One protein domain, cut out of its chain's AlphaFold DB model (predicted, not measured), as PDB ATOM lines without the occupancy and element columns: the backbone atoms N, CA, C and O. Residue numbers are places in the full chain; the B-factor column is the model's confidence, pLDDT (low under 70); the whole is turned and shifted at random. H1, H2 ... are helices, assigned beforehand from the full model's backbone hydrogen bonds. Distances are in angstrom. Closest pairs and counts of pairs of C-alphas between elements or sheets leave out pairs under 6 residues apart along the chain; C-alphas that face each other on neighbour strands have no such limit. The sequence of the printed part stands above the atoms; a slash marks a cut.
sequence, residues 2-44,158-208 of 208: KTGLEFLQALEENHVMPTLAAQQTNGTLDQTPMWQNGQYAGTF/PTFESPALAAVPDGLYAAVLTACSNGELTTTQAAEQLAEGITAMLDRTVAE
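What this domain is: This is residues 2 to 44 and 158 to 208 of the 208 residues of the protein "Periplasmic pectic oligomers binding protein" of human gut metagenome (UniProt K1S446). A helical hairpin of H6 and H7, side by side and running opposite ways, has H1 meeting the first residues of H7 near their ends to make a V, with H6 between the two arms. From the far end of H1 a looser stretch with the short helices H2 and H3 leads away from H7, while short H4 and H5 lie toward the other end of the hairpin. The printed part has 94 residues with seven named helices, H1 to H7 in chain order, and no named strand; the class is all helix. It is only just loose, close to compact, with a radius of gyration of the C-alphas of 15.1 A, and elongated, spanning 49 by 26 by 19 A.

How they stand to each other: H7, residues 187 to 206, is the longest helix. H6, residues 172 to 181, is the hub, touching four other helices. H6 and H7 form a hairpin at a shallow tilt of 1 degree, opposite ways; their closest C-alphas, of Val 176 and Ala 190, are 5.9 A apart. H1, residues 2 to 13, touches H7 with residues 2 to 6 alone, at a steep tilt of 52 degrees, opposite ways; the closest C-alphas, of Lys 2 and Ala 191, are 5.1 A apart. H1 and H6 only just touch, with 3 pairs of C-alphas within 8 A, the closest those of Gln 9 and Ser 181 at 6.7 A. H2, residues 20 to 23, touches H6, with the C-alphas of Leu 20 and Thr 178 closest at 5.9 A. H5, residues 163 to 166, touches H6 only at the corner, with the C-alphas of Leu 165 and Leu 172 closest at 4.6 A. H4, residues 158 to 161, is close to but not clearly touching H7; the closest C-alphas, of Thr 159 and Leu 202, are 7.6 A apart. H3, residues 33 to 36, touches no helix. In H1, H6 and H7 every O i to N i+4 pair is within hydrogen-bond range; H2, H3, H4 and H5 are too short for such a pair, and their single O i to N i+3 pair is within range in H2 and H3 but not in H4 and H5.

Where its parts are: H7 is 28.6 A long, from C-alpha 187 at (103.438, -43.237, -56.229) to C-alpha 206 at (115.740, -39.884, -81.863). H6 measures 14.1 A and H1 16.3 A, beginning at C-alpha 2, (108.976, -43.650, -57.068). H2 and H3 measure 5.0 A each, H4 6.0 A and H5 5.3 A.

The domain as a whole: The C-alphas farthest apart, of Asn 37 and Ala 207, are 49.1 A apart. Residues 45 to 157 are not printed, and C-alphas 44 and 158 are 19.6 A apart across the cut. Of the links printed whole, none is long. The mean pLDDT of the printed part is 90.7, with residues 25 to 26 and 205 to 208 under 70.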
ATOM      1  N   LYS A   2     109.849 -43.403 -58.244       94.56
ATOM      2  CA  LYS A   2     108.976 -43.650 -57.068       94.56
ATOM      3  C   LYS A   2     109.449 -42.988 -55.766       94.56
ATOM      4  O   LYS A   2     108.686 -42.246 -55.169       94.56
ATOM      5  N   THR A   3     110.715 -43.165 -55.385       92.38
ATOM      6  CA  THR A   3     111.284 -42.537 -54.176       92.38
ATOM      7  C   THR A   3     111.207 -41.006 -54.194       92.38
ATOM      8  O   THR A   3     110.999 -40.392 -53.156       92.38
ATOM      9  N   GLY A   4     111.330 -40.378 -55.369       91.12
ATOM     10  CA  GLY A   4     111.163 -38.928 -55.507       91.12
ATOM     11  C   GLY A   4     109.710 -38.485 -55.317       91.12
ATOM     12  O   GLY A   4     109.459 -37.467 -54.687       91.12
ATOM     13  N   LEU A   5     108.748 -39.279 -55.797       95.75
ATOM     14  CA  LEU A   5     107.318 -39.030 -55.579       95.75
ATOM     15  C   LEU A   5     106.926 -39.211 -54.108       95.75
ATOM     16  O   LEU A   5     106.184 -38.399 -53.571       95.75
ATOM     17  N   GLU A   6     107.461 -40.237 -53.442       95.50
ATOM     18  CA  GLU A   6     107.276 -40.446 -51.998       95.50
ATOM     19  C   GLU A   6     107.868 -39.295 -51.182       95.50
ATOM     20  O   GLU A   6     107.267 -38.857 -50.205       95.50
ATOM     21  N   PHE A   7     109.019 -38.765 -51.601       92.31
ATOM     22  CA  PHE A   7     109.598 -37.574 -50.991       92.31
ATOM     23  C   PHE A   7     108.684 -36.350 -51.152       92.31
ATOM     24  O   PHE A   7     108.421 -35.672 -50.165       92.31
ATOM     25  N   LEU A   8     108.145 -36.099 -52.352       92.88
ATOM     26  CA  LEU A   8     107.196 -35.001 -52.579       92.88
ATOM     27  C   LEU A   8     105.929 -35.143 -51.720       92.88
ATOM     28  O   LEU A   8     105.533 -34.177 -51.074       92.88
ATOM     29  N   GLN A   9     105.342 -36.342 -51.640       95.06
ATOM     30  CA  GLN A   9     104.198 -36.596 -50.756       95.06
ATOM     31  C   GLN A   9     104.546 -36.336 -49.288       95.06
ATOM     32  O   GLN A   9     103.789 -35.668 -48.587       95.06
ATOM     33  N   ALA A  10     105.719 -36.778 -48.830       95.56
ATOM     34  CA  ALA A  10     106.161 -36.523 -47.466       95.56
ATOM     35  C   ALA A  10     106.308 -35.019 -47.171       95.56
ATOM     36  O   ALA A  10     106.012 -34.597 -46.053       95.56
ATOM     37  N   LEU A  11     106.730 -34.192 -48.135       94.94
ATOM     38  CA  LEU A  11     106.784 -32.736 -47.952       94.94
ATOM     39  C   LEU A  11     105.388 -32.127 -47.751       94.94
ATOM     40  O   LEU A  11     105.237 -31.231 -46.920       94.94
ATOM     41  N   GLU A  12     104.378 -32.616 -48.473       95.56
ATOM     42  CA  GLU A  12     102.984 -32.181 -48.315       95.56
ATOM     43  C   GLU A  12     102.398 -32.649 -46.972       95.56
ATOM     44  O   GLU A  12     101.875 -31.840 -46.204       95.56
ATOM     45  N   GLU A  13     102.551 -33.935 -46.640       96.25
ATOM     46  CA  GLU A  13     102.048 -34.545 -45.399       96.25
ATOM     47  C   GLU A  13     102.660 -33.923 -44.138       96.25
ATOM     48  O   GLU A  13     101.989 -33.786 -43.114       96.25
ATOM     49  N   ASN A  14     103.930 -33.515 -44.208       97.38
ATOM     50  CA  ASN A  14     104.632 -32.867 -43.099       97.38
ATOM     51  C   ASN A  14     104.510 -31.335 -43.120       97.38
ATOM     52  O   ASN A  14     105.209 -30.664 -42.361       97.38
ATOM     53  N   HIS A  15     103.634 -30.769 -43.959       94.94
ATOM     54  CA  HIS A  15     103.404 -29.325 -44.073       94.94
ATOM     55  C   HIS A  15     104.663 -28.499 -44.407       94.94
ATOM     56  O   HIS A  15     104.745 -27.320 -44.064       94.94
ATOM     57  N   VAL A  16     105.645 -29.098 -45.089       95.19
ATOM     58  CA  VAL A  16     106.831 -28.388 -45.598       95.19
ATOM     59  C   VAL A  16     106.462 -27.550 -46.820       95.19
ATOM     60  O   VAL A  16     106.944 -26.429 -46.978       95.19
ATOM     61  N   MET A  17     105.565 -28.069 -47.660       92.81
ATOM     62  CA  MET A  17     104.959 -27.346 -48.775       92.81
ATOM     63  C   MET A  17     103.442 -27.582 -48.802       92.81
ATOM     64  O   MET A  17     102.972 -28.621 -48.340       92.81
ATOM     65  N   PRO A  18     102.646 -26.634 -49.325       92.12
ATOM     66  CA  PRO A  18     101.239 -26.884 -49.627       92.12
ATOM     67  C   PRO A  18     101.099 -27.919 -50.752       92.12
ATOM     68  O   PRO A  18     102.019 -28.077 -51.557       92.12
ATOM     69  N   THR A  19      99.932 -28.561 -50.849       91.88
ATOM     70  CA  THR A  19      99.645 -29.492 -51.950       91.88
ATOM     71  C   THR A  19      99.732 -28.801 -53.305       91.88
ATOM     72  O   THR A  19      99.452 -27.602 -53.407       91.88
ATOM     73  N   LEU A  20     100.054 -29.540 -54.368       88.75
ATOM     74  CA  LEU A  20     100.112 -28.961 -55.716       88.75
ATOM     75  C   LEU A  20      98.794 -28.289 -56.127       88.75
ATOM     76  O   LEU A  20      98.817 -27.217 -56.724       88.75
ATOM     77  N   ALA A  21      97.646 -28.847 -55.731       83.75
ATOM     78  CA  ALA A  21      96.341 -28.217 -55.942       83.75
ATOM     79  C   ALA A  21      96.201 -26.872 -55.203       83.75
ATOM     80  O   ALA A  21      95.686 -25.909 -55.764       83.75
ATOM     81  N   ALA A  22      96.689 -26.774 -53.962       84.75
ATOM     82  CA  ALA A  22      96.678 -25.525 -53.197       84.75
ATOM     83  C   ALA A  22      97.685 -24.486 -53.728       84.75
ATOM     84  O   ALA A  22      97.535 -23.292 -53.464       84.75
ATOM     85  N   GLN A  23      98.695 -24.929 -54.482       82.19
ATOM     86  CA  GLN A  23      99.647 -24.062 -55.179       82.19
ATOM     87  C   GLN A  23      99.138 -23.537 -56.518       82.19
ATOM     88  O   GLN A  23      99.765 -22.632 -57.065       82.19
ATOM     89  N   GLN A  24      98.030 -24.061 -57.057       71.12
ATOM     90  CA  GLN A  24      97.462 -23.555 -58.305       71.12
ATOM     91  C   GLN A  24      96.926 -22.136 -58.097       71.12
ATOM     92  O   GLN A  24      95.778 -21.911 -57.713       71.12
ATOM     93  N   THR A  25      97.790 -21.155 -58.333       66.88
ATOM     94  CA  THR A  25      97.470 -19.735 -58.258       66.88
ATOM     95  C   THR A  25      97.322 -19.139 -59.649       66.88
ATOM     96  O   THR A  25      97.982 -19.557 -60.597       66.88
ATOM     97  N   ASN A  26      96.490 -18.102 -59.774       63.19
ATOM     98  CA  ASN A  26      96.492 -17.249 -60.962       63.19
ATOM     99  C   ASN A  26      97.775 -16.405 -60.966       63.19
ATOM    100  O   ASN A  26      97.786 -15.309 -60.406       63.19
ATOM    101  N   GLY A  27      98.843 -16.923 -61.571       73.81
ATOM    102  CA  GLY A  27     100.132 -16.239 -61.697       73.81
ATOM    103  C   GLY A  27     101.276 -16.954 -60.983       73.81
ATOM    104  O   GLY A  27     101.117 -18.063 -60.470       73.81
ATOM    105  N   THR A  28     102.443 -16.314 -60.979       86.88
ATOM    106  CA  THR A  28     103.661 -16.829 -60.342       86.88
ATOM    107  C   THR A  28     103.623 -16.621 -58.827       86.88
ATOM    108  O   THR A  28     102.934 -15.736 -58.320       86.88
ATOM    109  N   LEU A  29     104.367 -17.439 -58.076       90.94
ATOM    110  CA  LEU A  29     104.362 -17.438 -56.606       90.94
ATOM    111  C   LEU A  29     104.592 -16.042 -55.991       90.94
ATOM    112  O   LEU A  29     103.894 -15.675 -55.045       90.94
ATOM    113  N   ASP A  30     105.515 -15.252 -56.543       93.88
ATOM    114  CA  ASP A  30     105.851 -13.888 -56.106       93.88
ATOM    115  C   ASP A  30     104.669 -12.902 -56.208       93.88
ATOM    116  O   ASP A  30     104.592 -11.914 -55.476       93.88
ATOM    117  N   GLN A  31     103.688 -13.200 -57.060       93.38
ATOM    118  CA  GLN A  31     102.490 -12.381 -57.255       93.38
ATOM    119  C   GLN A  31     101.380 -12.709 -56.246       93.38
ATOM    120  O   GLN A  31     100.364 -12.015 -56.186       93.38
ATOM    121  N   THR A  32     101.555 -13.757 -55.438       92.56
ATOM    122  CA  THR A  32     100.518 -14.242 -54.523       92.56
ATOM    123  C   THR A  32     100.541 -13.488 -53.189       92.56
ATOM    124  O   THR A  32     101.615 -13.222 -52.643       92.56
ATOM    125  N   PRO A  33      99.376 -13.213 -52.565       93.00
ATOM    126  CA  PRO A  33      99.339 -12.640 -51.220       93.00
ATOM    127  C   PRO A  33     100.058 -13.504 -50.175       93.00
ATOM    128  O   PRO A  33     100.648 -12.963 -49.244       93.00
ATOM    129  N   MET A  34     100.032 -14.832 -50.346       92.81
ATOM    130  CA  MET A  34     100.702 -15.783 -49.453       92.81
ATOM    131  C   MET A  34     102.216 -15.557 -49.431       92.81
ATOM    132  O   MET A  34     102.805 -15.490 -48.352       92.81
ATOM    133  N   TRP A  35     102.838 -15.373 -50.600       95.12
ATOM    134  CA  TRP A  35     104.246 -14.992 -50.683       95.12
ATOM    135  C   TRP A  35     104.470 -13.582 -50.140       95.12
ATOM    136  O   TRP A  35     105.228 -13.406 -49.196       95.12
ATOM    137  N   GLN A  36     103.763 -12.579 -50.668       96.31
ATOM    138  CA  GLN A  36     103.990 -11.162 -50.345       96.31
ATOM    139  C   GLN A  36     103.857 -10.846 -48.845       96.31
ATOM    140  O   GLN A  36     104.518  -9.935 -48.340       96.31
ATOM    141  N   ASN A  37     103.003 -11.585 -48.128       96.50
ATOM    142  CA  ASN A  37     102.808 -11.464 -46.682       96.50
ATOM    143  C   ASN A  37     103.750 -12.358 -45.847       96.50
ATOM    144  O   ASN A  37     103.659 -12.325 -44.621       96.50
ATOM    145  N   GLY A  38     104.622 -13.155 -46.471       95.31
ATOM    146  CA  GLY A  38     105.563 -14.057 -45.798       95.31
ATOM    147  C   GLY A  38     104.932 -15.323 -45.210       95.31
ATOM    148  O   GLY A  38     105.500 -15.918 -44.300       95.31
ATOM    149  N   GLN A  39     103.751 -15.736 -45.686       94.19
ATOM    150  CA  GLN A  39     103.106 -16.987 -45.258       94.19
ATOM    151  C   GLN A  39     103.768 -18.209 -45.904       94.19
ATOM    152  O   GLN A  39     103.831 -19.272 -45.291       94.19
ATOM    153  N   TYR A  40     104.292 -18.048 -47.120       94.12
ATOM    154  CA  TYR A  40     105.266 -18.970 -47.698       94.12
ATOM    155  C   TYR A  40     106.670 -18.455 -47.398       94.12
ATOM    156  O   TYR A  40     107.051 -17.376 -47.843       94.12
ATOM    157  N   ALA A  41     107.412 -19.218 -46.597       93.94
ATOM    158  CA  ALA A  41     108.687 -18.791 -46.024       93.94
ATOM    159  C   ALA A  41     109.905 -19.056 -46.927       93.94
ATOM    160  O   ALA A  41     111.025 -18.710 -46.560       93.94
ATOM    161  N   GLY A  42     109.708 -19.676 -48.092       94.25
ATOM    162  CA  GLY A  42     110.787 -20.005 -49.016       94.25
ATOM    163  C   GLY A  42     110.275 -20.571 -50.336       94.25
ATOM    164  O   GLY A  42     109.105 -20.931 -50.464       94.25
ATOM    165  N   THR A  43     111.159 -20.611 -51.328       93.12
ATOM    166  CA  THR A  43     110.910 -21.193 -52.649       93.12
ATOM    167  C   THR A  43     112.194 -21.827 -53.174       93.12
ATOM    168  O   THR A  43     113.287 -21.374 -52.832       93.12
ATOM    169  N   PHE A  44     112.061 -22.871 -53.989       90.88
ATOM    170  CA  PHE A  44     113.164 -23.462 -54.739       90.88
ATOM    171  C   PHE A  44     113.077 -22.954 -56.181       90.88
ATOM    172  O   PHE A  44     112.156 -23.319 -56.912       90.88
ATOM    173  N   PRO A 158     119.066 -31.369 -71.756       87.75
ATOM    174  CA  PRO A 158     118.120 -30.420 -72.344       87.75
ATOM    175  C   PRO A 158     116.747 -31.037 -72.648       87.75
ATOM    176  O   PRO A 158     115.752 -30.316 -72.702       87.75
ATOM    177  N   THR A 159     116.657 -32.359 -72.822       91.19
ATOM    178  CA  THR A 159     115.380 -33.044 -73.049       91.19
ATOM    179  C   THR A 159     114.504 -33.092 -71.797       91.19
ATOM    180  O   THR A 159     113.283 -33.212 -71.917       91.19
ATOM    181  N   PHE A 160     115.095 -32.934 -70.604       90.88
ATOM    182  CA  PHE A 160     114.379 -32.924 -69.329       90.88
ATOM    183  C   PHE A 160     113.330 -31.812 -69.263       90.88
ATOM    184  O   PHE A 160     112.261 -32.016 -68.692       90.88
ATOM    185  N   GLU A 161     113.616 -30.659 -69.873       91.00
ATOM    186  CA  GLU A 161     112.713 -29.506 -69.943       91.00
ATOM    187  C   GLU A 161     111.995 -29.391 -71.297       91.00
ATOM    188  O   GLU A 161     111.512 -28.314 -71.656       91.00
ATOM    189  N   SER A 162     111.900 -30.478 -72.074       93.12
ATOM    190  CA  SER A 162     111.138 -30.432 -73.323       93.12
ATOM    191  C   SER A 162     109.682 -30.018 -73.042       93.12
ATOM    192  O   SER A 162     109.111 -30.429 -72.024       93.12
ATOM    193  N   PRO A 163     109.032 -29.226 -73.920       91.81
ATOM    194  CA  PRO A 163     107.671 -28.752 -73.667       91.81
ATOM    195  C   PRO A 163     106.662 -29.877 -73.403       91.81
ATOM    196  O   PRO A 163     105.773 -29.716 -72.574       91.81
ATOM    197  N   ALA A 164     106.826 -31.038 -74.048       92.00
ATOM    198  CA  ALA A 164     105.971 -32.205 -73.824       92.00
ATOM    199  C   ALA A 164     106.055 -32.748 -72.383       92.00
ATOM    200  O   ALA A 164     105.092 -33.331 -71.885       92.00
ATOM    201  N   LEU A 165     107.193 -32.558 -71.711       94.62
ATOM    202  CA  LEU A 165     107.397 -32.985 -70.331       94.62
ATOM    203  C   LEU A 165     107.095 -31.869 -69.326       94.62
ATOM    204  O   LEU A 165     106.331 -32.090 -68.387       94.62
ATOM    205  N   ALA A 166     107.674 -30.683 -69.524       92.19
ATOM    206  CA  ALA A 166     107.772 -29.649 -68.494       92.19
ATOM    207  C   ALA A 166     106.762 -28.495 -68.615       92.19
ATOM    208  O   ALA A 166     106.697 -27.668 -67.705       92.19
ATOM    209  N   ALA A 167     105.987 -28.399 -69.705       88.56
ATOM    210  CA  ALA A 167     104.981 -27.343 -69.824       88.56
ATOM    211  C   ALA A 167     103.963 -27.415 -68.672       88.56
ATOM    212  O   ALA A 167     103.571 -28.491 -68.230       88.56
ATOM    213  N   VAL A 168     103.506 -26.260 -68.198       84.69
ATOM    214  CA  VAL A 168     102.476 -26.170 -67.156       84.69
ATOM    215  C   VAL A 168     101.264 -25.443 -67.746       84.69
ATOM    216  O   VAL A 168     101.450 -24.365 -68.313       84.69
ATOM    217  N   PRO A 169     100.038 -25.992 -67.628       83.44
ATOM    218  CA  PRO A 169      99.681 -27.225 -66.911       83.44
ATOM    219  C   PRO A 169      99.783 -28.510 -67.757       83.44
ATOM    220  O   PRO A 169      99.565 -29.594 -67.227       83.44
ATOM    221  N   ASP A 170     100.082 -28.397 -69.052       85.44
ATOM    222  CA  ASP A 170      99.792 -29.456 -70.032       85.44
ATOM    223  C   ASP A 170     100.883 -30.532 -70.191       85.44
ATOM    224  O   ASP A 170     100.667 -31.549 -70.850       85.44
ATOM    225  N   GLY A 171     102.071 -30.315 -69.632       92.62
ATOM    226  CA  GLY A 171     103.194 -31.243 -69.710       92.62
ATOM    227  C   GLY A 171     103.011 -32.465 -68.811       92.62
ATOM    228  O   GLY A 171     102.322 -32.423 -67.786       92.62
ATOM    229  N   LEU A 172     103.678 -33.563 -69.180       96.12
ATOM    230  CA  LEU A 172     103.612 -34.839 -68.460       96.12
ATOM    231  C   LEU A 172     103.880 -34.689 -66.954       96.12
ATOM    232  O   LEU A 172     103.175 -35.294 -66.146       96.12
ATOM    233  N   TYR A 173     104.883 -33.892 -66.567       95.12
ATOM    234  CA  TYR A 173     105.241 -33.711 -65.160       95.12
ATOM    235  C   TYR A 173     104.093 -33.089 -64.373       95.12
ATOM    236  O   TYR A 173     103.690 -33.639 -63.352       95.12
ATOM    237  N   ALA A 174     103.532 -31.980 -64.858       92.31
ATOM    238  CA  ALA A 174     102.443 -31.291 -64.177       92.31
ATOM    239  C   ALA A 174     101.218 -32.203 -64.025       92.31
ATOM    240  O   ALA A 174     100.659 -32.294 -62.929       92.31
ATOM    241  N   ALA A 175     100.851 -32.931 -65.084       93.56
ATOM    242  CA  ALA A 175      99.716 -33.848 -65.073       93.56
ATOM    243  C   ALA A 175      99.894 -34.987 -64.053       93.56
ATOM    244  O   ALA A 175      99.046 -35.177 -63.178       93.56
ATOM    245  N   VAL A 176     101.011 -35.720 -64.122       96.44
ATOM    246  CA  VAL A 176     101.231 -36.899 -63.270       96.44
ATOM    247  C   VAL A 176     101.480 -36.508 -61.814       96.44
ATOM    248  O   VAL A 176     100.943 -37.151 -60.910       96.44
ATOM    249  N   LEU A 177     102.252 -35.443 -61.564       95.38
ATOM    250  CA  LEU A 177     102.512 -34.967 -60.203       95.38
ATOM    251  C   LEU A 177     101.229 -34.461 -59.537       95.38
ATOM    252  O   LEU A 177     100.978 -34.802 -58.383       95.38
ATOM    253  N   THR A 178     100.385 -33.718 -60.263       93.81
ATOM    254  CA  THR A 178      99.100 -33.234 -59.730       93.81
ATOM    255  C   THR A 178      98.160 -34.394 -59.410       93.81
ATOM    256  O   THR A 178      97.614 -34.441 -58.311       93.81
ATOM    257  N   ALA A 179      98.019 -35.371 -60.313       95.00
ATOM    258  CA  ALA A 179      97.196 -36.554 -60.062       95.00
ATOM    259  C   ALA A 179      97.714 -37.373 -58.862       95.00
ATOM    260  O   ALA A 179      96.931 -37.903 -58.073       95.00
ATOM    261  N   CYS A 180      99.035 -37.446 -58.675       96.06
ATOM    262  CA  CYS A 180      99.632 -38.101 -57.513       96.06
ATOM    263  C   CYS A 180      99.379 -37.331 -56.201       96.06
ATOM    264  O   CYS A 180      98.997 -37.949 -55.207       96.06
ATOM    265  N   SER A 181      99.524 -36.000 -56.200       95.25
ATOM    266  CA  SER A 181      99.226 -35.133 -55.041       95.25
ATOM    267  C   SER A 181      97.738 -35.177 -54.657       95.25
ATOM    268  O   SER A 181      97.394 -35.250 -53.480       95.25
ATOM    269  N   ASN A 182      96.838 -35.254 -55.642       94.25
ATOM    270  CA  ASN A 182      95.396 -35.403 -55.416       94.25
ATOM    271  C   ASN A 182      94.979 -36.803 -54.919       94.25
ATOM    272  O   ASN A 182      93.805 -37.022 -54.617       94.25
ATOM    273  N   GLY A 183      95.905 -37.767 -54.860       94.94
ATOM    274  CA  GLY A 183      95.613 -39.157 -54.501       94.94
ATOM    275  C   GLY A 183      94.901 -39.960 -55.598       94.94
ATOM    276  O   GLY A 183      94.411 -41.056 -55.331       94.94
ATOM    277  N   GLU A 184      94.845 -39.443 -56.827       97.06
ATOM    278  CA  GLU A 184      94.278 -40.129 -57.996       97.06
ATOM    279  C   GLU A 184      95.223 -41.223 -58.517       97.06
ATOM    280  O   GLU A 184      94.775 -42.248 -59.033       97.06
ATOM    281  N   LEU A 185      96.536 -41.023 -58.343       97.62
ATOM    282  CA  LEU A 185      97.580 -42.003 -58.633       97.62
ATOM    283  C   LEU A 185      98.377 -42.342 -57.375       97.62
ATOM    284  O   LEU A 185      98.842 -41.463 -56.650       97.62
ATOM    285  N   THR A 186      98.633 -43.632 -57.168       97.81
ATOM    286  CA  THR A 186      99.674 -44.066 -56.227       97.81
ATOM    287  C   THR A 186     101.058 -43.652 -56.732       97.81
ATOM    288  O   THR A 186     101.271 -43.505 -57.938       97.81
ATOM    289  N   THR A 187     102.045 -43.543 -55.839       97.62
ATOM    290  CA  THR A 187     103.438 -43.237 -56.229       97.62
ATOM    291  C   THR A 187     104.028 -44.265 -57.194       97.62
ATOM    292  O   THR A 187     104.869 -43.917 -58.018       97.62
ATOM    293  N   THR A 188     103.575 -45.521 -57.137       98.19
ATOM    294  CA  THR A 188     103.944 -46.558 -58.110       98.19
ATOM    295  C   THR A 188     103.370 -46.251 -59.492       98.19
ATOM    296  O   THR A 188     104.134 -46.165 -60.446       98.19
ATOM    297  N   GLN A 189     102.059 -46.007 -59.598       98.31
ATOM    298  CA  GLN A 189     101.409 -45.703 -60.881       98.31
ATOM    299  C   GLN A 189     101.946 -44.412 -61.504       98.31
ATOM    300  O   GLN A 189     102.194 -44.354 -62.704       98.31
ATOM    301  N   ALA A 190     102.163 -43.379 -60.690       98.12
ATOM    302  CA  ALA A 190     102.763 -42.132 -61.146       98.12
ATOM    303  C   ALA A 190     104.211 -42.341 -61.628       98.12
ATOM    304  O   ALA A 190     104.603 -41.792 -62.656       98.12
ATOM    305  N   ALA A 191     105.006 -43.173 -60.943       98.31
ATOM    306  CA  ALA A 191     106.358 -43.500 -61.393       98.31
ATOM    307  C   ALA A 191     106.364 -44.247 -62.735       98.31
ATOM    308  O   ALA A 191     107.211 -43.954 -63.576       98.31
ATOM    309  N   GLU A 192     105.439 -45.188 -62.927       98.12
ATOM    310  CA  GLU A 192     105.277 -45.933 -64.181       98.12
ATOM    311  C   GLU A 192     104.887 -44.995 -65.330       98.12
ATOM    312  O   GLU A 192     105.572 -44.969 -66.349       98.12
ATOM    313  N   GLN A 193     103.877 -44.140 -65.134       97.88
ATOM    314  CA  GLN A 193     103.447 -43.179 -66.156       97.88
ATOM    315  C   GLN A 193     104.539 -42.167 -66.524       97.88
ATOM    316  O   GLN A 193     104.710 -41.849 -67.702       97.88
ATOM    317  N   LEU A 194     105.305 -41.671 -65.543       97.69
ATOM    318  CA  LEU A 194     106.459 -40.813 -65.818       97.69
ATOM    319  C   LEU A 194     107.510 -41.554 -66.647       97.69
ATOM    320  O   LEU A 194     107.980 -41.014 -67.645       97.69
ATOM    321  N   ALA A 195     107.865 -42.783 -66.265       97.12
ATOM    322  CA  ALA A 195     108.875 -43.564 -66.972       97.12
ATOM    323  C   ALA A 195     108.464 -43.852 -68.425       97.12
ATOM    324  O   ALA A 195     109.262 -43.651 -69.343       97.12
ATOM    325  N   GLU A 196     107.218 -44.270 -68.641       96.38
ATOM    326  CA  GLU A 196     106.669 -44.537 -69.971       96.38
ATOM    327  C   GLU A 196     106.609 -43.268 -70.825       96.38
ATOM    328  O   GLU A 196     107.078 -43.265 -71.964       96.38
ATOM    329  N   GLY A 197     106.085 -42.167 -70.277       95.38
ATOM    330  CA  GLY A 197     105.944 -40.913 -71.012       95.38
ATOM    331  C   GLY A 197     107.285 -40.261 -71.360       95.38
ATOM    332  O   GLY A 197     107.448 -39.768 -72.477       95.38
ATOM    333  N   ILE A 198     108.270 -40.314 -70.455       95.69
ATOM    334  CA  ILE A 198     109.639 -39.852 -70.729       95.69
ATOM    335  C   ILE A 198     110.267 -40.704 -71.835       95.69
ATOM    336  O   ILE A 198     110.794 -40.150 -72.798       95.69
ATOM    337  N   THR A 199     110.166 -42.034 -71.745       94.81
ATOM    338  CA  THR A 199     110.723 -42.947 -72.761       94.81
ATOM    339  C   THR A 199     110.102 -42.688 -74.133       94.81
ATOM    340  O   THR A 199     110.820 -42.498 -75.111       94.81
ATOM    341  N   ALA A 200     108.775 -42.567 -74.202       93.12
ATOM    342  CA  ALA A 200     108.072 -42.289 -75.450       93.12
ATOM    343  C   ALA A 200     108.451 -40.931 -76.068       93.12
ATOM    344  O   ALA A 200     108.462 -40.793 -77.291       93.12
ATOM    345  N   MET A 201     108.741 -39.918 -75.245       92.12
ATOM    346  CA  MET A 201     109.229 -38.619 -75.717       92.12
ATOM    347  C   MET A 201     110.652 -38.743 -76.279       92.12
ATOM    348  O   MET A 201     110.913 -38.294 -77.396       92.12
ATOM    349  N   LEU A 202     111.552 -39.411 -75.555       90.56
ATOM    350  CA  LEU A 202     112.932 -39.618 -75.998       90.56
ATOM    351  C   LEU A 202     112.994 -40.401 -77.317       90.56
ATOM    352  O   LEU A 202     113.694 -39.981 -78.235       90.56
ATOM    353  N   ASP A 203     112.188 -41.455 -77.465       89.69
ATOM    354  CA  ASP A 203     112.122 -42.256 -78.693       89.69
ATOM    355  C   ASP A 203     111.669 -41.441 -79.917       89.69
ATOM    356  O   ASP A 203     112.153 -41.666 -81.027       89.69
ATOM    357  N   ARG A 204     110.773 -40.460 -79.735       77.81
ATOM    358  CA  ARG A 204     110.364 -39.541 -80.815       77.81
ATOM    359  C   ARG A 204     111.490 -38.601 -81.219       77.81
ATOM    360  O   ARG A 204     111.662 -38.342 -82.401       77.81
ATOM    361  N   THR A 205     112.263 -38.132 -80.247       63.00
ATOM    362  CA  THR A 205     113.353 -37.171 -80.472       63.00
ATOM    363  C   THR A 205     114.543 -37.804 -81.202       63.00
ATOM    364  O   THR A 205     115.289 -37.108 -81.874       63.00
ATOM    365  N   VAL A 206     114.723 -39.128 -81.102       63.69
ATOM    366  CA  VAL A 206     115.740 -39.884 -81.863       63.69
ATOM    367  C   VAL A 206     115.303 -40.146 -83.314       63.69
ATOM    368  O   VAL A 206     116.139 -40.450 -84.166       63.69
ATOM    369  N   ALA A 207     114.003 -40.062 -83.603       55.69
ATOM    370  CA  ALA A 207     113.441 -40.347 -84.921       55.69
ATOM    371  C   ALA A 207     113.385 -39.124 -85.863       55.69
ATOM    372  O   ALA A 207     113.123 -39.311 -87.055       55.69
ATOM    373  N   GLU A 208     113.616 -37.913 -85.346       47.00
ATOM    374  CA  GLU A 208     113.661 -36.635 -86.085       47.00
ATOM    375  C   GLU A 208     115.103 -36.180 -86.357       47.00
ATOM    376  O   GLU A 208     115.343 -35.653 -87.471       47.00
TER     377      GLU A 208